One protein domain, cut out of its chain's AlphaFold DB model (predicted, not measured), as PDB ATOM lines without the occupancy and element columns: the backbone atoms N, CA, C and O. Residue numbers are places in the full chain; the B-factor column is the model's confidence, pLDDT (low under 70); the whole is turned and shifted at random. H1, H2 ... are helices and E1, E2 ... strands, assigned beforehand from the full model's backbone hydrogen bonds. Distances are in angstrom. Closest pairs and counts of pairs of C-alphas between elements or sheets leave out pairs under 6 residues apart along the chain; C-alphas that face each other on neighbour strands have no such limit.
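Overview. This is residues 57 to 208 of the 412 residues of the protein "Peptidase_C39_2 domain-containing protein" of Nocardioides guangzhouensis (UniProt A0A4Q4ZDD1). A small three-strand sheet, E1 E2 E3, lies in the middle of a mostly helical body, with H1 and H5 side by side along one side of it, running opposite ways. H2, H3 and H4 cluster at one end of the long axis, H6 and H7 lie at the other, and residues 137 to 146 stick out as a free loop. The 152 printed residues hold seven named helices and three named strands, in the order H1 H2 E1 E2 E3 H3 H4 H5 H6 H7; the sheet is antiparallel, in the order E1, E2, E3. The class is mostly helix, and the whole is compact, with a radius of gyration of the C-alphas of 17.2 A and spans of 49 by 34 by 25 A.

Along the chain. H1, residues 65 to 85, begins at C-alpha 65 (146.539, 185.607, 122.161) and is 29.9 A long. H2 is residues 92 to 99. E1, residues 102 to 105, E2, residues 108 to 111, and E3, residues 115 to 117, follow. H3, residues 121 to 137, is 24.2 A long and ends at C-alpha 137 (185.336, 194.922, 139.840). H4 is residues 149 to 157. H5, residues 161 to 176, is 22.0 A long. H6, residues 179 to 190, is 15.6 A long, and H7, residues 198 to 201, ends at C-alpha 201 (139.607, 183.662, 133.251).

Arrangement. E1, E2 and E3 form a meander, each strand the antiparallel neighbour of the one before. N 103 and O 110 are 2.8 A apart across the hairpin E1 and E2; N 111 and O 115 are 2.9 A apart across the hairpin E2 and E3. H1, H3, H5 and H6 only graze the sheet, H5 with residues 171 to 176. H1 and H5 touch at a shallow tilt of 29 degrees, with the closest C-alphas, of Ile 71 and Leu 172, 6.3 A apart. H2 is the hub, touching H1, H3 and H4; its closest C-alphas to H3 are Ala 93 and Ser 129, 4.6 A. H3 and H4 touch about perpendicular, at 82 degrees, with the C-alphas of Ala 132 and Leu 150 closest at 5.0 A. H6 and H7 are near each other, with 5 pairs of C-alphas within 10 A. Every O i to N i+4 pair is within hydrogen-bond range in H1 to H6; H7 is too short for one.

Size, cuts and confidence. The C-alphas of Thr 139 and Ala 200 are the two farthest apart, 53.1 A. Residues 57 to 58 pair antiparallel with residues 205 to 206. The printed part has no cut, and the link from H3 to H4, 11 residues, is long. Mean pLDDT of the printed part is 93.1; residues 139 to 140 and 208 are under 70.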
ATOM      1  N   THR A  57     145.652 176.878 144.698       89.38
ATOM      2  CA  THR A  57     146.866 176.976 143.888       89.38
ATOM      3  C   THR A  57     146.494 177.028 142.407       89.38
ATOM      4  O   THR A  57     145.330 176.842 142.050       89.38
ATOM      5  N   ALA A  58     147.473 177.307 141.552       92.06
ATOM      6  CA  ALA A  58     147.292 177.351 140.109       92.06
ATOM      7  C   ALA A  58     148.173 176.304 139.426       92.06
ATOM      8  O   ALA A  58     149.376 176.216 139.696       92.06
ATOM      9  N   GLY A  59     147.557 175.522 138.540       90.88
ATOM     10  CA  GLY A  59     148.252 174.622 137.630       90.88
ATOM     11  C   GLY A  59     148.975 175.375 136.509       90.88
ATOM     12  O   GLY A  59     149.443 176.503 136.672       90.88
ATOM     13  N   THR A  60     149.088 174.737 135.346       93.62
ATOM     14  CA  THR A  60     149.655 175.380 134.152       93.62
ATOM     15  C   THR A  60     148.543 176.063 133.364       93.62
ATOM     16  O   THR A  60     147.690 175.381 132.803       93.62
ATOM     17  N   GLY A  61     148.575 177.395 133.298       95.12
ATOM     18  CA  GLY A  61     147.615 178.184 132.528       95.12
ATOM     19  C   GLY A  61     147.836 178.100 131.018       95.12
ATOM     20  O   GLY A  61     148.899 177.696 130.533       95.12
ATOM     21  N   ALA A  62     146.822 178.500 130.253       96.88
ATOM     22  CA  ALA A  62     146.933 178.646 128.806       96.88
ATOM     23  C   ALA A  62     147.663 179.949 128.435       96.88
ATOM     24  O   ALA A  62     147.578 180.949 129.140       96.88
ATOM     25  N   VAL A  63     148.353 179.966 127.288       98.31
ATOM     26  CA  VAL A  63     148.918 181.214 126.742       98.31
ATOM     27  C   VAL A  63     147.910 181.836 125.789       98.31
ATOM     28  O   VAL A  63     147.719 181.348 124.669       98.31
ATOM     29  N   THR A  64     147.270 182.912 126.238       98.12
ATOM     30  CA  THR A  64     146.252 183.636 125.468       98.12
ATOM     31  C   THR A  64     146.863 184.363 124.259       98.12
ATOM     32  O   THR A  64     148.080 184.585 124.211       98.12
ATOM     33  N   PRO A  65     146.055 184.777 123.265       98.62
ATOM     34  CA  PRO A  65     146.539 185.607 122.161       98.62
ATOM     35  C   PRO A  65     147.241 186.893 122.627       98.62
ATOM     36  O   PRO A  65     148.302 187.222 122.102       98.62
ATOM     37  N   ALA A  66     146.712 187.567 123.655       98.44
ATOM     38  CA  ALA A  66     147.319 188.773 124.220       98.44
ATOM     39  C   ALA A  66     148.694 188.489 124.849       98.44
ATOM     40  O   ALA A  66     149.650 189.224 124.610       98.44
ATOM     41  N   MET A  67     148.829 187.381 125.587       98.69
ATOM     42  CA  MET A  67     150.125 186.959 126.128       98.69
ATOM     43  C   MET A  67     151.124 186.623 125.017       98.69
ATOM     44  O   MET A  67     152.288 186.998 125.118       98.69
ATOM     45  N   ARG A  68     150.692 185.946 123.942       98.81
ATOM     46  CA  ARG A  68     151.561 185.671 122.782       98.81
ATOM     47  C   ARG A  68     152.051 186.959 122.126       98.81
ATOM     48  O   ARG A  68     153.249 187.079 121.894       98.81
ATOM     49  N   ALA A  69     151.159 187.923 121.901       98.81
ATOM     50  CA  ALA A  69     151.521 189.223 121.344       98.81
ATOM     51  C   ALA A  69     152.541 189.961 122.229       98.81
ATOM     52  O   ALA A  69     153.506 190.527 121.720       98.81
ATOM     53  N   GLU A  70     152.387 189.892 123.553       98.88
ATOM     54  CA  GLU A  70     153.352 190.474 124.488       98.88
ATOM     55  C   GLU A  70     154.723 189.780 124.432       98.88
ATOM     56  O   GLU A  70     155.764 190.444 124.403       98.88
ATOM     57  N   ILE A  71     154.746 188.445 124.363       98.81
ATOM     58  CA  ILE A  71     155.982 187.674 124.163       98.81
ATOM     59  C   ILE A  71     156.656 188.106 122.856       98.81
ATOM     60  O   ILE A  71     157.856 188.387 122.835       98.81
ATOM     61  N   ASP A  72     155.891 188.202 121.770       98.75
ATOM     62  CA  ASP A  72     156.400 188.576 120.453       98.75
ATOM     63  C   ASP A  72     156.930 190.014 120.430       98.75
ATOM     64  O   ASP A  72     157.983 190.257 119.838       98.75
ATOM     65  N   ARG A  73     156.291 190.949 121.148       98.50
ATOM     66  CA  ARG A  73     156.790 192.320 121.347       98.50
ATOM     67  C   ARG A  73     158.163 192.320 122.021       98.50
ATOM     68  O   ARG A  73     159.092 192.972 121.535       98.50
ATOM     69  N   VAL A  74     158.314 191.582 123.125       98.56
ATOM     70  CA  VAL A  74     159.588 191.493 123.857       98.56
ATOM     71  C   VAL A  74     160.683 190.872 122.987       98.56
ATOM     72  O   VAL A  74     161.793 191.410 122.915       98.56
ATOM     73  N   LEU A  75     160.373 189.787 122.274       98.56
ATOM     74  CA  LEU A  75     161.324 189.097 121.398       98.56
ATOM     75  C   LEU A  75     161.656 189.892 120.130       98.56
ATOM     76  O   LEU A  75     162.783 189.817 119.643       98.56
ATOM     77  N   GLY A  76     160.715 190.673 119.601       98.12
ATOM     78  CA  GLY A  76     160.953 191.603 118.497       98.12
ATOM     79  C   GLY A  76     161.994 192.654 118.876       98.12
ATOM     80  O   GLY A  76     162.977 192.843 118.156       98.12
ATOM     81  N   ALA A  77     161.851 193.247 120.065       96.62
ATOM     82  CA  ALA A  77     162.831 194.185 120.604       96.62
ATOM     83  C   ALA A  77     164.197 193.518 120.874       96.62
ATOM     84  O   ALA A  77     165.241 194.102 120.572       96.62
ATOM     85  N   ALA A  78     164.207 192.280 121.386       96.06
ATOM     86  CA  ALA A  78     165.433 191.503 121.588       96.06
ATOM     87  C   ALA A  78     166.142 191.165 120.266       96.06
ATOM     88  O   ALA A  78     167.370 191.226 120.191       96.06
ATOM     89  N   ARG A  79     165.391 190.857 119.202       97.31
ATOM     90  CA  ARG A  79     165.943 190.591 117.867       97.31
ATOM     91  C   ARG A  79     166.572 191.839 117.255       97.31
ATOM     92  O   ARG A  79     167.679 191.747 116.731       97.31
ATOM     93  N   ALA A  80     165.897 192.987 117.333       95.19
ATOM     94  CA  ALA A  80     166.424 194.253 116.819       95.19
ATOM     95  C   ALA A  80     167.742 194.634 117.518       95.19
ATOM     96  O   ALA A  80     168.746 194.891 116.857       95.19
ATOM     97  N   SER A  81     167.757 194.564 118.853       92.56
ATOM     98  CA  SER A  81     168.950 194.836 119.666       92.56
ATOM     99  C   SER A  81     170.073 193.829 119.406       92.56
ATOM    100  O   SER A  81     171.216 194.214 119.185       92.56
ATOM    101  N   GLY A  82     169.739 192.537 119.342       90.94
ATOM    102  CA  GLY A  82     170.695 191.462 119.098       90.94
ATOM    103  C   GLY A  82     171.394 191.547 117.742       90.94
ATOM    104  O   GLY A  82     172.579 191.249 117.666       90.94
ATOM    105  N   ARG A  83     170.702 191.997 116.688       91.31
ATOM    106  CA  ARG A  83     171.329 192.271 115.382       91.31
ATOM    107  C   ARG A  83     172.302 193.449 115.461       91.31
ATOM    108  O   ARG A  83     173.398 193.362 114.923       91.31
ATOM    109  N   ALA A  84     171.938 194.515 116.175       90.50
ATOM    110  CA  ALA A  84     172.793 195.694 116.347       90.50
ATOM    111  C   ALA A  84     174.046 195.432 117.210       90.50
ATOM    112  O   ALA A  84     175.036 196.167 117.128       90.50
ATOM    113  N   THR A  85     174.006 194.401 118.058       90.75
ATOM    114  CA  THR A  85     175.091 194.041 118.982       90.75
ATOM    115  C   THR A  85     175.843 192.767 118.592       90.75
ATOM    116  O   THR A  85     176.780 192.370 119.290       90.75
ATOM    117  N   GLN A  86     175.482 192.128 117.476       87.00
ATOM    118  CA  GLN A  86     176.103 190.885 117.027       87.00
ATOM    119  C   GLN A  86     177.606 191.075 116.772       87.00
ATOM    120  O   GLN A  86     178.025 192.032 116.129       87.00
ATOM    121  N   GLY A  87     178.426 190.169 117.315       83.50
ATOM    122  CA  GLY A  87     179.888 190.226 117.196       83.50
ATOM    123  C   GLY A  87     180.573 191.295 118.057       83.50
ATOM    124  O   GLY A  87     181.795 191.395 118.031       83.50
ATOM    125  N   ARG A  88     179.824 192.080 118.845       89.38
ATOM    126  CA  ARG A  88     180.386 193.131 119.705       89.38
ATOM    127  C   ARG A  88     180.578 192.639 121.135       89.38
ATOM    128  O   ARG A  88     179.682 192.039 121.732       89.38
ATOM    129  N   THR A  89     181.717 192.988 121.725       90.19
ATOM    130  CA  THR A  89     181.919 192.890 123.174       90.19
ATOM    131  C   THR A  89     181.197 194.049 123.848       90.19
ATOM    132  O   THR A  89     181.552 195.213 123.670       90.19
ATOM    133  N   LEU A  90     180.153 193.737 124.610       93.81
ATOM    134  CA  LEU A  90     179.365 194.725 125.339       93.81
ATOM    135  C   LEU A  90     179.917 194.922 126.757       93.81
ATOM    136  O   LEU A  90     180.345 193.970 127.413       93.81
ATOM    137  N   SER A  91     179.861 196.160 127.257       94.00
ATOM    138  CA  SER A  91     180.118 196.435 128.674       94.00
ATOM    139  C   SER A  91     179.053 195.762 129.560       94.00
ATOM    140  O   SER A  91     177.947 195.502 129.080       94.00
ATOM    141  N   PRO A  92     179.318 195.514 130.859       94.50
ATOM    142  CA  PRO A  92     178.337 194.904 131.763       94.50
ATOM    143  C   PRO A  92     176.967 195.600 131.750       94.50
ATOM    144  O   PRO A  92     175.938 194.950 131.595       94.50
ATOM    145  N   ALA A  93     176.943 196.933 131.820       94.00
ATOM    146  CA  ALA A  93     175.697 197.697 131.773       94.00
ATOM    147  C   ALA A  93     175.006 197.628 130.396       94.00
ATOM    148  O   ALA A  93     173.779 197.641 130.319       94.00
ATOM    149  N   ALA A  94     175.774 197.544 129.303       94.69
ATOM    150  CA  ALA A  94     175.212 197.359 127.967       94.69
ATOM    151  C   ALA A  94     174.615 195.952 127.786       94.69
ATOM    152  O   ALA A  94     173.539 195.846 127.208       94.69
ATOM    153  N   LEU A  95     175.242 194.903 128.336       95.31
ATOM    154  CA  LEU A  95     174.681 193.544 128.362       95.31
ATOM    155  C   LEU A  95     173.339 193.505 129.098       95.31
ATOM    156  O   LEU A  95     172.376 192.937 128.589       95.31
ATOM    157  N   VAL A  96     173.263 194.146 130.270       95.94
ATOM    158  CA  VAL A  96     172.019 194.223 131.048       95.94
ATOM    159  C   VAL A  96     170.925 194.917 130.236       95.94
ATOM    160  O   VAL A  96     169.832 194.375 130.115       95.94
ATOM    161  N   ARG A  97     171.210 196.074 129.624       94.62
ATOM    162  CA  ARG A  97     170.227 196.788 128.787       94.62
ATOM    163  C   ARG A  97     169.805 196.014 127.535       94.62
ATOM    164  O   ARG A  97     168.659 196.142 127.112       94.62
ATOM    165  N   ASP A  98     170.713 195.248 126.933       94.88
ATOM    166  CA  ASP A  98     170.439 194.467 125.720       94.88
ATOM    167  C   ASP A  98     169.492 193.289 125.997       94.88
ATOM    168  O   ASP A  98     168.558 193.044 125.225       94.88
ATOM    169  N   GLN A  99     169.712 192.588 127.112       95.69
ATOM    170  CA  GLN A  99     169.101 191.283 127.373       95.69
ATOM    171  C   GLN A  99     168.000 191.304 128.445       95.69
ATOM    172  O   GLN A  99     167.075 190.497 128.379       95.69
ATOM    173  N   VAL A 100     168.034 192.226 129.414       96.31
ATOM    174  CA  VAL A 100     166.997 192.305 130.455       96.31
ATOM    175  C   VAL A 100     165.801 193.089 129.934       96.31
ATOM    176  O   VAL A 100     165.825 194.315 129.811       96.31
ATOM    177  N   ARG A 101     164.724 192.361 129.638       97.62
ATOM    178  CA  ARG A 101     163.471 192.910 129.113       97.62
ATOM    179  C   ARG A 101     162.296 192.368 129.895       97.62
ATOM    180  O   ARG A 101     162.315 191.214 130.322       97.62
ATOM    181  N   CYS A 102     161.276 193.197 130.060       98.56
ATOM    182  CA  CYS A 102     160.093 192.824 130.811       98.56
ATOM    183  C   CYS A 102     158.866 192.672 129.910       98.56
ATOM    184  O   CYS A 102     158.632 193.474 128.999       98.56
ATOM    185  N   ALA A 103     158.087 191.642 130.219       98.75
ATOM    186  CA  ALA A 103     156.746 191.406 129.725       98.75
ATOM    187  C   ALA A 103     155.717 191.761 130.809       98.75
ATOM    188  O   ALA A 103     156.000 191.654 132.007       98.75
ATOM    189  N   THR A 104     154.521 192.159 130.389       98.62
ATOM    190  CA  THR A 104     153.360 192.346 131.261       98.62
ATOM    191  C   THR A 104     152.266 191.359 130.880       98.62
ATOM    192  O   THR A 104     151.689 191.445 129.801       98.62
ATOM    193  N   PHE A 105     151.949 190.445 131.788       98.62
ATOM    194  CA  PHE A 105     150.859 189.489 131.642       98.62
ATOM    195  C   PHE A 105     149.767 189.869 132.635       98.62
ATOM    196  O   PHE A 105     149.998 189.826 133.838       98.62
ATOM    197  N   GLU A 106     148.610 190.312 132.134       97.50
ATOM    198  CA  GLU A 106     147.445 190.670 132.963       97.50
ATOM    199  C   GLU A 106     147.787 191.659 134.094       97.50
ATOM    200  O   GLU A 106     147.437 191.476 135.257       97.50
ATOM    201  N   GLY A 107     148.566 192.693 133.768       97.00
ATOM    202  CA  GLY A 107     149.028 193.698 134.732       97.00
ATOM    203  C   GLY A 107     150.177 193.249 135.649       97.00
ATOM    204  O   GLY A 107     150.741 194.076 136.365       97.00
ATOM    205  N   GLN A 108     150.583 191.977 135.613       98.06
ATOM    206  CA  GLN A 108     151.732 191.453 136.354       98.06
ATOM    207  C   GLN A 108     152.999 191.529 135.497       98.06
ATOM    208  O   GLN A 108     152.991 191.158 134.326       98.06
ATOM    209  N   ARG A 109     154.116 191.983 136.077       98.50
ATOM    210  CA  ARG A 109     155.380 192.142 135.346       98.50
ATOM    211  C   ARG A 109     156.333 190.980 135.588       98.50
ATOM    212  O   ARG A 109     156.671 190.682 136.734       98.50
ATOM    213  N   TYR A 110     156.833 190.408 134.501       98.62
ATOM    214  CA  TYR A 110     157.926 189.442 134.495       98.62
ATOM    215  C   TYR A 110     159.118 190.030 133.744       98.62
ATOM    216  O   TYR A 110     158.945 190.530 132.637       98.62
ATOM    217  N   CYS A 111     160.319 189.964 134.308       98.25
ATOM    218  CA  CYS A 111     161.540 190.398 133.633       98.25
ATOM    219  C   CYS A 111     162.453 189.199 133.381       98.25
ATOM    220  O   CYS A 111     162.765 188.457 134.317       98.25
ATOM    221  N   LEU A 112     162.889 189.031 132.126       97.12
ATOM    222  CA  LEU A 112     163.824 187.979 131.725       97.12
ATOM    223  C   LEU A 112     165.024 187.944 132.671       97.12
ATOM    224  O   LEU A 112     165.596 188.986 133.001       97.12
ATOM    225  N   HIS A 113     165.376 186.734 133.103       92.81
ATOM    226  CA  HIS A 113     166.502 186.428 133.986       92.81
ATOM    227  C   HIS A 113     166.378 186.949 135.428       92.81
ATOM    228  O   HIS A 113     167.277 186.710 136.233       92.81
ATOM    229  N   SER A 114     165.278 187.627 135.766       94.56
ATOM    230  CA  SER A 114     165.018 188.179 137.102       94.56
ATOM    231  C   SER A 114     163.820 187.507 137.781       94.56
ATOM    232  O   SER A 114     163.913 187.107 138.942       94.56
ATOM    233  N   GLY A 115     162.725 187.303 137.038       97.12
ATOM    234  CA  GLY A 115     161.488 186.700 137.538       97.12
ATOM    235  C   GLY A 115     160.306 187.674 137.601       97.12
ATOM    236  O   GLY A 115     160.309 188.742 136.980       97.12
ATOM    237  N   TRP A 116     159.275 187.293 138.356       98.50
ATOM    238  CA  TRP A 116     158.096 188.118 138.619       98.50
ATOM    239  C   TRP A 116     158.402 189.206 139.632       98.50
ATOM    240  O   TRP A 116     158.768 188.897 140.760       98.50
ATOM    241  N   THR A 117     158.178 190.466 139.267       97.62
ATOM    242  CA  THR A 117     158.557 191.630 140.080       97.62
ATOM    243  C   THR A 117     157.461 192.698 140.095       97.62
ATOM    244  O   THR A 117     156.501 192.658 139.318       97.62
ATOM    245  N   ARG A 118     157.564 193.645 141.030       96.00
ATOM    246  CA  ARG A 118     156.810 194.909 141.007       96.00
ATOM    247  C   ARG A 118     157.649 196.077 140.493       96.00
ATOM    248  O   ARG A 118     157.083 197.098 140.108       96.00
ATOM    249  N   SER A 119     158.973 195.930 140.446       96.69
ATOM    250  CA  SER A 119     159.868 196.952 139.916       96.69
ATOM    251  C   SER A 119     159.602 197.206 138.437       96.69
ATOM    252  O   SER A 119     159.201 196.315 137.691       96.69
ATOM    253  N   THR A 120     159.787 198.443 137.989       97.44
ATOM    254  CA  THR A 120     159.762 198.780 136.561       97.44
ATOM    255  C   THR A 120     160.973 198.182 135.851       97.44
ATOM    256  O   THR A 120     161.986 197.881 136.482       97.44
ATOM    257  N   GLN A 121     160.912 198.043 134.523       97.31
ATOM    258  CA  GLN A 121     162.072 197.578 133.753       97.31
ATOM    259  C   GLN A 121     163.303 198.459 134.006       97.31
ATOM    260  O   GLN A 121     164.395 197.935 134.190       97.31
ATOM    261  N   ALA A 122     163.125 199.782 134.073       97.38
ATOM    262  CA  ALA A 122     164.212 200.713 134.359       97.38
ATOM    263  C   ALA A 122     164.846 200.453 135.736       97.38
ATOM    264  O   ALA A 122     166.067 200.445 135.854       97.38
ATOM    265  N   GLN A 123     164.037 200.178 136.765       96.94
ATOM    266  CA  GLN A 123     164.541 199.834 138.097       96.94
ATOM    267  C   GLN A 123     165.338 198.521 138.083       96.94
ATOM    268  O   GLN A 123     166.450 198.491 138.609       96.94
ATOM    269  N   VAL A 124     164.814 197.472 137.434       96.56
ATOM    270  CA  VAL A 124     165.504 196.173 137.314       96.56
ATOM    271  C   VAL A 124     166.824 196.323 136.551       96.56
ATOM    272  O   VAL A 124     167.861 195.835 136.997       96.56
ATOM    273  N   VAL A 125     166.820 197.046 135.428       96.38
ATOM    274  CA  VAL A 125     168.021 197.313 134.624       96.38
ATOM    275  C   VAL A 125     169.064 198.095 135.419       96.38
ATOM    276  O   VAL A 125     170.240 197.741 135.374       96.38
ATOM    277  N   THR A 126     168.671 199.137 136.153       95.88
ATOM    278  CA  THR A 126     169.594 199.934 136.976       95.88
ATOM    279  C   THR A 126     170.251 199.080 138.058       95.88
ATOM    280  O   THR A 126     171.472 199.114 138.231       95.88
ATOM    281  N   GLU A 127     169.467 198.265 138.758       93.94
ATOM    282  CA  GLU A 127     169.956 197.397 139.827       93.94
ATOM    283  C   GLU A 127     170.887 196.294 139.316       93.94
ATOM    284  O   GLU A 127     171.980 196.105 139.863       93.94
ATOM    285  N   LEU A 128     170.504 195.614 138.234       94.00
ATOM    286  CA  LEU A 128     171.345 194.593 137.613       94.00
ATOM    287  C   LEU A 128     172.596 195.200 136.974       94.00
ATOM    288  O   LEU A 128     173.655 194.588 137.046       94.00
ATOM    289  N   SER A 129     172.525 196.415 136.421       94.75
ATOM    290  CA  SER A 129     173.703 197.115 135.883       94.75
ATOM    291  C   SER A 129     174.708 197.440 136.982       94.75
ATOM    292  O   SER A 129     175.903 197.207 136.801       94.75
ATOM    293  N   ARG A 130     174.236 197.933 138.136       92.50
ATOM    294  CA  ARG A 130     175.082 198.183 139.312       92.50
ATOM    295  C   ARG A 130     175.724 196.888 139.804       92.50
ATOM    296  O   ARG A 130     176.936 196.842 139.979       92.50
ATOM    297  N   THR A 131     174.930 195.830 139.942       90.56
ATOM    298  CA  THR A 131     175.415 194.517 140.386       90.56
ATOM    299  C   THR A 131     176.436 193.928 139.414       90.56
ATOM    300  O   THR A 131     177.480 193.448 139.839       90.56
ATOM    301  N   ALA A 132     176.178 193.998 138.108       91.31
ATOM    302  CA  ALA A 132     177.095 193.508 137.085       91.31
ATOM    303  C   ALA A 132     178.403 194.317 137.057       91.31
ATOM    304  O   ALA A 132     179.477 193.750 136.876       91.31
ATOM    305  N   ALA A 133     178.333 195.635 137.268       90.12
ATOM    306  CA  ALA A 133     179.519 196.476 137.395       90.12
ATOM    307  C   ALA A 133     180.328 196.144 138.661       90.12
ATOM    308  O   ALA A 133     181.552 196.087 138.598       90.12
ATOM    309  N   ASP A 134     179.661 195.883 139.788       87.19
ATOM    310  CA  ASP A 134     180.313 195.426 141.017       87.19
ATOM    311  C   ASP A 134     180.964 194.051 140.832       87.19
ATOM    312  O   ASP A 134     182.121 193.873 141.201       87.19
ATOM    313  N   ALA A 135     180.263 193.096 140.214       84.94
ATOM    314  CA  ALA A 135     180.789 191.764 139.913       84.94
ATOM    315  C   ALA A 135     182.030 191.824 139.007       84.94
ATOM    316  O   ALA A 135     182.969 191.064 139.200       84.94
ATOM    317  N   ALA A 136     182.074 192.771 138.064       85.56
ATOM    318  CA  ALA A 136     183.236 192.980 137.204       85.56
ATOM    319  C   ALA A 136     184.458 193.576 137.932       85.56
ATOM    320  O   ALA A 136     185.570 193.442 137.427       85.56
ATOM    321  N   ARG A 137     184.264 194.255 139.074       84.00
ATOM    322  CA  ARG A 137     185.336 194.922 139.840       84.00
ATOM    323  C   ARG A 137     185.863 194.114 141.023       84.00
ATOM    324  O   ARG A 137     186.944 194.414 141.517       84.00
ATOM    325  N   ARG A 138     185.080 193.174 141.550       74.00
ATOM    326  CA  ARG A 138     185.407 192.485 142.804       74.00
ATOM    327  C   ARG A 138     186.505 191.442 142.608       74.00
ATOM    328  O   ARG A 138     186.484 190.679 141.647       74.00
ATOM    329  N   THR A 139     187.395 191.358 143.595       63.78
ATOM    330  CA  THR A 139     188.230 190.176 143.828       63.78
ATOM    331  C   THR A 139     187.323 188.954 143.992       63.78
ATOM    332  O   THR A 139     186.257 189.090 144.609       63.78
ATOM    333  N   PRO A 140     187.694 187.778 143.454       63.53
ATOM    334  CA  PRO A 140     186.902 186.568 143.623       63.53
ATOM    335  C   PRO A 140     186.614 186.323 145.109       63.53
ATOM    336  O   PRO A 140     187.532 186.128 145.898       63.53
ATOM    337  N   ARG A 141     185.333 186.371 145.494       73.69
ATOM    338  CA  ARG A 141     184.876 185.721 146.727       73.69
ATOM    339  C   ARG A 141     184.803 184.227 146.469       73.69
ATOM    340  O   ARG A 141     184.744 183.808 145.309       73.69
ATOM    341  N   GLU A 142     184.725 183.444 147.535       82.12
ATOM    342  CA  GLU A 142     184.412 182.034 147.392       82.12
ATOM    343  C   GLU A 142     183.085 181.871 146.629       82.12
ATOM    344  O   GLU A 142     182.020 182.333 147.053       82.12
ATOM    345  N   SER A 143     183.179 181.297 145.428       86.38
ATOM    346  CA  SER A 143     182.029 181.069 144.561       86.38
ATOM    347  C   SER A 143     181.391 179.748 144.941       86.38
ATOM    348  O   SER A 143     182.012 178.694 144.813       86.38
ATOM    349  N   THR A 144     180.138 179.813 145.384       90.25
ATOM    350  CA  THR A 144     179.399 178.633 145.849       90.25
ATOM    351  C   THR A 144     178.481 178.038 144.778       90.25
ATOM    352  O   THR A 144     177.894 176.971 144.984       90.25
ATOM    353  N   GLY A 145     178.393 178.672 143.600       92.06
ATOM    354  CA  GLY A 145     177.708 178.129 142.423       92.06
ATOM    355  C   GLY A 145     176.343 178.712 142.084       92.06
ATOM    356  O   GLY A 145     175.646 178.124 141.248       92.06
ATOM    357  N   ASP A 146     175.954 179.826 142.704       93.31
ATOM    358  CA  ASP A 146     174.951 180.702 142.101       93.31
ATOM    359  C   ASP A 146     175.577 181.458 140.927       93.31
ATOM    360  O   ASP A 146     176.694 181.970 141.025       93.31
ATOM    361  N   LEU A 147     174.848 181.497 139.817       92.19
ATOM    362  CA  LEU A 147     175.265 182.194 138.618       92.19
ATOM    363  C   LEU A 147     174.967 183.688 138.760       92.19
ATOM    364  O   LEU A 147     173.823 184.123 138.610       92.19
ATOM    365  N   ASP A 148     176.024 184.475 138.970       88.00
ATOM    366  CA  ASP A 148     175.917 185.930 139.030       88.00
ATOM    367  C   ASP A 148     175.300 186.502 137.730       88.00
ATOM    368  O   ASP A 148     175.379 185.884 136.655       88.00
ATOM    369  N   PRO A 149     174.675 187.694 137.773       85.50
ATOM    370  CA  PRO A 149     173.908 188.176 136.636       85.50
ATOM    371  C   PRO A 149     174.805 188.483 135.436       85.50
ATOM    372  O   PRO A 149     174.378 188.302 134.301       85.50
ATOM    373  N   LEU A 150     176.049 188.924 135.642       90.94
ATOM    374  CA  LEU A 150     176.957 189.196 134.535       90.94
ATOM    375  C   LEU A 150     177.394 187.893 133.859       90.94
ATOM    376  O   LEU A 150     177.428 187.835 132.627       90.94
ATOM    377  N   ALA A 151     177.699 186.850 134.634       91.69
ATOM    378  CA  ALA A 151     178.010 185.529 134.099       91.69
ATOM    379  C   ALA A 151     176.831 184.942 133.309       91.69
ATOM    380  O   ALA A 151     177.029 184.487 132.180       91.69
ATOM    381  N   LEU A 152     175.599 185.055 133.821       90.12
ATOM    382  CA  LEU A 152     174.384 184.650 133.102       90.12
ATOM    383  C   LEU A 152     174.242 185.376 131.758       90.12
ATOM    384  O   LEU A 152     174.067 184.740 130.717       90.12
ATOM    385  N   LEU A 153     174.369 186.703 131.752       92.94
ATOM    386  CA  LEU A 153     174.238 187.508 130.535       92.94
ATOM    387  C   LEU A 153     175.360 187.229 129.525       92.94
ATOM    388  O   LEU A 153     175.129 187.206 128.314       92.94
ATOM    389  N   ARG A 154     176.581 186.959 130.000       93.44
ATOM    390  CA  ARG A 154     177.700 186.521 129.149       93.44
ATOM    391  C   ARG A 154     177.451 185.133 128.567       93.44
ATOM    392  O   ARG A 154     177.701 184.930 127.381       93.44
ATOM    393  N   GLN A 155     176.932 184.194 129.358       91.19
ATOM    394  CA  GLN A 155     176.556 182.864 128.880       91.19
ATOM    395  C   GLN A 155     175.498 182.964 127.775       91.19
ATOM    396  O   GLN A 155     175.645 182.330 126.731       91.19
ATOM    397  N   ARG A 156     174.479 183.811 127.958       91.81
ATOM    398  CA  ARG A 156     173.456 184.093 126.941       91.81
ATOM    399  C   ARG A 156     174.026 184.784 125.703       91.81
ATOM    400  O   ARG A 156     173.649 184.418 124.596       91.81
ATOM    401  N   GLN A 157     174.953 185.732 125.859       93.06
ATOM    402  CA  GLN A 157     175.602 186.425 124.733       93.06
ATOM    403  C   GLN A 157     176.421 185.474 123.846       93.06
ATOM    404  O   GLN A 157     176.547 185.717 122.651       93.06
ATOM    405  N   ARG A 158     176.967 184.387 124.410       92.06
ATOM    406  CA  ARG A 158     177.702 183.355 123.653       92.06
ATOM    407  C   ARG A 158     176.790 182.430 122.843       92.06
ATOM    408  O   ARG A 158     177.284 181.670 122.015       92.06
ATOM    409  N   MET A 159     175.480 182.450 123.086       92.56
ATOM    410  CA  MET A 159     174.533 181.663 122.301       92.56
ATOM    411  C   MET A 159     174.293 182.332 120.939       92.56
ATOM    412  O   MET A 159     174.183 183.559 120.878       92.56
ATOM    413  N   PRO A 160     174.108 181.557 119.852       94.81
ATOM    414  CA  PRO A 160     173.570 182.100 118.610       94.81
ATOM    415  C   PRO A 160     172.256 182.846 118.869       94.81
ATOM    416  O   PRO A 160     171.435 182.376 119.663       94.81
ATOM    417  N   LEU A 161     172.029 183.973 118.183       94.56
ATOM    418  CA  LEU A 161     170.869 184.842 118.424       94.56
ATOM    419  C   LEU A 161     169.547 184.063 118.432       94.56
ATOM    420  O   LEU A 161     168.759 184.199 119.362       94.56
ATOM    421  N   GLU A 162     169.331 183.181 117.457       96.25
ATOM    422  CA  GLU A 162     168.113 182.364 117.390       96.25
ATOM    423  C   GLU A 162     167.984 181.377 118.560       96.25
ATOM    424  O   GLU A 162     166.885 181.135 119.056       96.25
ATOM    425  N   ALA A 163     169.095 180.824 119.055       96.12
ATOM    426  CA  ALA A 163     169.072 179.972 120.243       96.12
ATOM    427  C   ALA A 163     168.730 180.775 121.506       96.12
ATOM    428  O   ALA A 163     167.972 180.289 122.347       96.12
ATOM    429  N   ARG A 164     169.242 182.008 121.621       95.50
ATOM    430  CA  ARG A 164     168.891 182.934 122.704       95.50
ATOM    431  C   ARG A 164     167.407 183.299 122.659       95.50
ATOM    432  O   ARG A 164     166.715 183.083 123.643       95.50
ATOM    433  N   LEU A 165     166.891 183.713 121.499       97.25
ATOM    434  CA  LEU A 165     165.472 184.054 121.325       97.25
ATOM    435  C   LEU A 165     164.538 182.870 121.623       97.25
ATOM    436  O   LEU A 165     163.464 183.069 122.189       97.25
ATOM    437  N   ARG A 166     164.931 181.631 121.288       97.88
ATOM    438  CA  ARG A 166     164.175 180.430 121.690       97.88
ATOM    439  C   ARG A 166     164.160 180.230 123.204       97.88
ATOM    440  O   ARG A 166     163.120 179.863 123.745       97.88
ATOM    441  N   ALA A 167     165.285 180.459 123.879       95.31
ATOM    442  CA  ALA A 167     165.351 180.359 125.331       95.31
ATOM    443  C   ALA A 167     164.520 181.453 126.018       95.31
ATOM    444  O   ALA A 167     163.752 181.137 126.924       95.31
ATOM    445  N   ASP A 168     164.598 182.695 125.536       97.44
ATOM    446  CA  ASP A 168     163.802 183.816 126.042       97.44
ATOM    447  C   ASP A 168     162.304 183.572 125.815       97.44
ATOM    448  O   ASP A 168     161.494 183.787 126.715       97.44
ATOM    449  N   ARG A 169     161.915 183.037 124.645       98.44
ATOM    450  CA  ARG A 169     160.526 182.631 124.381       98.44
ATOM    451  C   ARG A 169     160.062 181.573 125.371       98.44
ATOM    452  O   ARG A 169     158.942 181.676 125.861       98.44
ATOM    453  N   ALA A 170     160.879 180.554 125.633       97.19
ATOM    454  CA  ALA A 170     160.528 179.493 126.570       97.19
ATOM    455  C   ALA A 170     160.334 180.049 127.989       97.19
ATOM    456  O   ALA A 170     159.317 179.757 128.611       97.19
ATOM    457  N   GLU A 171     161.240 180.913 128.453       97.00
ATOM    458  CA  GLU A 171     161.140 181.567 129.762       97.00
ATOM    459  C   GLU A 171     159.878 182.446 129.867       97.00
ATOM    460  O   GLU A 171     159.109 182.314 130.817       97.00
ATOM    461  N   LEU A 172     159.598 183.283 128.861       98.56
ATOM    462  CA  LEU A 172     158.404 184.138 128.847       98.56
ATOM    463  C   LEU A 172     157.100 183.346 128.695       98.56
ATOM    464  O   LEU A 172     156.079 183.741 129.247       98.56
ATOM    465  N   THR A 173     157.121 182.234 127.962       98.44
ATOM    466  CA  THR A 173     155.977 181.317 127.859       98.44
ATOM    467  C   THR A 173     155.708 180.669 129.211       98.44
ATOM    468  O   THR A 173     154.560 180.598 129.643       98.44
ATOM    469  N   ASP A 174     156.758 180.223 129.900       97.12
ATOM    470  CA  ASP A 174     156.646 179.632 131.230       97.12
ATOM    471  C   ASP A 174     156.119 180.636 132.258       97.12
ATOM    472  O   ASP A 174     155.288 180.249 133.082       97.12
ATOM    473  N   ALA A 175     156.536 181.902 132.155       98.25
ATOM    474  CA  ALA A 175     155.971 183.006 132.918       98.25
ATOM    475  C   ALA A 175     154.498 183.244 132.558       98.25
ATOM    476  O   ALA A 175     153.649 183.184 133.432       98.25
ATOM    477  N   ALA A 176     154.134 183.424 131.287       98.50
ATOM    478  CA  ALA A 176     152.737 183.639 130.891       98.50
ATOM    479  C   ALA A 176     151.792 182.563 131.466       98.50
ATOM    480  O   ALA A 176     150.754 182.879 132.041       98.50
ATOM    481  N   ARG A 177     152.214 181.292 131.426       97.62
ATOM    482  CA  ARG A 177     151.472 180.147 131.982       97.62
ATOM    483  C   ARG A 177     151.354 180.132 133.509       97.62
ATOM    484  O   ARG A 177     150.607 179.317 134.040       97.62
ATOM    485  N   SER A 178     152.110 180.961 134.223       97.56
ATOM    486  CA  SER A 178     152.115 181.031 135.687       97.56
ATOM    487  C   SER A 178     151.480 182.311 136.238       97.56
ATOM    488  O   SER A 178     151.582 182.556 137.438       97.56
ATOM    489  N   VAL A 179     150.867 183.163 135.409       98.06
ATOM    490  CA  VAL A 179     150.343 184.465 135.865       98.06
ATOM    491  C   VAL A 179     149.273 184.317 136.957       98.06
ATOM    492  O   VAL A 179     149.310 185.039 137.955       98.06
ATOM    493  N   ALA A 180     148.409 183.301 136.855       96.62
ATOM    494  CA  ALA A 180     147.404 182.991 137.869       96.62
ATOM    495  C   ALA A 180     148.036 182.676 139.234       96.62
ATOM    496  O   ALA A 180     147.567 183.152 140.269       96.62
ATOM    497  N   LYS A 181     149.153 181.930 139.249       95.81
ATOM    498  CA  LYS A 181     149.913 181.628 140.473       95.81
ATOM    499  C   LYS A 181     150.394 182.911 141.150       95.81
ATOM    500  O   LYS A 181     150.311 183.020 142.369       95.81
ATOM    501  N   VAL A 182     150.871 183.884 140.376       97.19
ATOM    502  CA  VAL A 182     151.359 185.169 140.901       97.19
ATOM    503  C   VAL A 182     150.225 185.970 141.519       97.19
ATOM    504  O   VAL A 182     150.368 186.444 142.645       97.19
ATOM    505  N   TRP A 183     149.097 186.084 140.817       95.75
ATOM    506  CA  TRP A 183     147.902 186.738 141.343       95.75
ATOM    507  C   TRP A 183     147.434 186.094 142.649       95.75
ATOM    508  O   TRP A 183     147.238 186.806 143.634       95.75
ATOM    509  N   LEU A 184     147.355 184.758 142.701       92.94
ATOM    510  CA  LEU A 184     147.006 184.029 143.922       92.94
ATOM    511  C   LEU A 184     147.986 184.308 145.061       92.94
ATOM    512  O   LEU A 184     147.547 184.636 146.157       92.94
ATOM    513  N   LEU A 185     149.299 184.223 144.827       93.19
ATOM    514  CA  LEU A 185     150.285 184.476 145.880       93.19
ATOM    515  C   LEU A 185     150.210 185.917 146.399       93.19
ATOM    516  O   LEU A 185     150.250 186.135 147.609       93.19
ATOM    517  N   ARG A 186     150.065 186.907 145.512       92.81
ATOM    518  CA  ARG A 186     149.929 188.315 145.912       92.81
ATOM    519  C   ARG A 186     148.617 188.568 146.653       92.81
ATOM    520  O   ARG A 186     148.613 189.315 147.626       92.81
ATOM    521  N   ASN A 187     147.527 187.914 146.265       91.31
ATOM    522  CA  ASN A 187     146.278 187.972 147.016       91.31
ATOM    523  C   ASN A 187     146.424 187.335 148.406       91.31
ATOM    524  O   ASN A 187     146.203 187.995 149.416       91.31
ATOM    525  N   GLN A 188     146.893 186.091 148.463       89.06
ATOM    526  CA  GLN A 188     146.967 185.292 149.686       89.06
ATOM    527  C   GLN A 188     148.005 185.793 150.699       89.06
ATOM    528  O   GLN A 188     147.856 185.538 151.890       89.06
ATOM    529  N   VAL A 189     149.083 186.439 150.239       89.25
ATOM    530  CA  VAL A 189     150.200 186.868 151.099       89.25
ATOM    531  C   VAL A 189     150.264 188.386 151.251       89.25
ATOM    532  O   VAL A 189     150.640 188.877 152.312       89.25
ATOM    533  N   GLN A 190     149.916 189.148 150.210       87.75
ATOM    534  CA  GLN A 190     149.998 190.614 150.231       87.75
ATOM    535  C   GLN A 190     148.627 191.298 150.330       87.75
ATOM    536  O   GLN A 190     148.599 192.521 150.429       87.75
ATOM    537  N   GLY A 191     147.513 190.554 150.282       85.94
ATOM    538  CA  GLY A 191     146.160 191.121 150.303       85.94
ATOM    539  C   GLY A 191     145.800 191.896 149.032       85.94
ATOM    540  O   GLY A 191     144.938 192.766 149.065       85.94
ATOM    541  N   THR A 192     146.491 191.645 147.911       88.69
ATOM    542  CA  THR A 192     146.168 192.310 146.635       88.69
ATOM    543  C   THR A 192     144.838 191.769 146.099       88.69
ATOM    544  O   THR A 192     144.746 190.555 145.902       88.69
ATOM    545  N   PRO A 193     143.820 192.606 145.829       88.75
ATOM    546  CA  PRO A 193     142.561 192.134 145.259       88.75
ATOM    547  C   PRO A 193     142.778 191.427 143.920       88.75
ATOM    548  O   PRO A 193     143.615 191.842 143.117       88.75
ATOM    549  N   LEU A 194     142.023 190.357 143.684       90.19
ATOM    550  CA  LEU A 194     142.024 189.691 142.385       90.19
ATOM    551  C   LEU A 194     141.201 190.501 141.375       90.19
ATOM    552  O   LEU A 194     140.201 191.105 141.768       90.19
ATOM    553  N   PRO A 195     141.578 190.498 140.084       92.75
ATOM    554  CA  PRO A 195     140.760 191.101 139.037       92.75
ATOM    555  C   PRO A 195     139.338 190.522 138.995       92.75
ATOM    556  O   PRO A 195     139.116 189.342 139.280       92.75
ATOM    557  N   THR A 196     138.362 191.333 138.583       91.44
ATOM    558  CA  THR A 196     136.992 190.860 138.338       91.44
ATOM    559  C   THR A 196     136.997 189.718 137.321       91.44
ATOM    560  O   THR A 196     137.660 189.801 136.291       91.44
ATOM    561  N   GLY A 197     136.264 188.638 137.612       91.94
ATOM    562  CA  GLY A 197     136.195 187.464 136.736       91.94
ATOM    563  C   GLY A 197     137.449 186.580 136.742       91.94
ATOM    564  O   GLY A 197     137.524 185.658 135.936       91.94
ATOM    565  N   PHE A 198     138.407 186.804 137.654       93.94
ATOM    566  CA  PHE A 198     139.675 186.061 137.707       93.94
ATOM    567  C   PHE A 198     139.502 184.535 137.648       93.94
ATOM    568  O   PHE A 198     140.155 183.878 136.847       93.94
ATOM    569  N   LEU A 199     138.588 183.953 138.433       92.06
ATOM    570  CA  LEU A 199     138.380 182.497 138.430       92.06
ATOM    571  C   LEU A 199     137.779 181.967 137.120       92.06
ATOM    572  O   LEU A 199     138.057 180.835 136.744       92.06
ATOM    573  N   ALA A 200     136.985 182.778 136.417       92.19
ATOM    574  CA  ALA A 200     136.468 182.417 135.099       92.19
ATOM    575  C   ALA A 200     137.566 182.508 134.025       92.19
ATOM    576  O   ALA A 200     137.615 181.676 133.123       92.19
ATOM    577  N   ALA A 201     138.465 183.491 134.145       94.62
ATOM    578  CA  ALA A 201     139.607 183.662 133.251       94.62
ATOM    579  C   ALA A 201     140.708 182.606 133.465       94.62
ATOM    580  O   ALA A 201     141.423 182.280 132.519       94.62
ATOM    581  N   HIS A 202     140.815 182.052 134.679       94.75
ATOM    582  CA  HIS A 202     141.839 181.078 135.065       94.75
ATOM    583  C   HIS A 202     141.240 179.761 135.571       94.75
ATOM    584  O   HIS A 202     141.285 179.483 136.774       94.75
ATOM    585  N   PRO A 203     140.712 178.904 134.678       93.19
ATOM    586  CA  PRO A 203     140.190 177.589 135.061       93.19
ATOM    587  C   PRO A 203     141.266 176.646 135.639       93.19
ATOM    588  O   PRO A 203     140.930 175.641 136.268       93.19
ATOM    589  N   GLU A 204     142.554 176.954 135.448       92.69
ATOM    590  CA  GLU A 204     143.687 176.282 136.093       92.69
ATOM    591  C   GLU A 204     143.817 176.590 137.593       92.69
ATOM    592  O   GLU A 204     144.584 175.924 138.296       92.69
ATOM    593  N   VAL A 205     143.106 177.605 138.098       91.62
ATOM    594  CA  VAL A 205     143.012 177.880 139.532       91.62
ATOM    595  C   VAL A 205     142.047 176.882 140.139       91.62
ATOM    596  O   VAL A 205     140.852 176.868 139.847       91.62
ATOM    597  N   ARG A 206     142.568 176.042 141.028       80.56
ATOM    598  CA  ARG A 206     141.760 175.058 141.739       80.56
ATOM    599  C   ARG A 206     141.633 175.458 143.193       80.56
ATOM    600  O   ARG A 206     142.621 175.609 143.916       80.56
ATOM    601  N   LEU A 207     140.384 175.586 143.625       72.38
ATOM    602  CA  LEU A 207     140.043 175.601 145.035       72.38
ATOM    603  C   LEU A 207     140.333 174.204 145.571       72.38
ATOM    604  O   LEU A 207     139.756 173.226 145.094       72.38
ATOM    605  N   ARG A 208     141.226 174.081 146.557       66.75
ATOM    606  CA  ARG A 208     141.238 172.856 147.356       66.75
ATOM    607  C   ARG A 208     139.935 172.865 148.133       66.75
ATOM    608  O   ARG A 208     139.814 173.608 149.102       66.75
TER     609      ARG A 208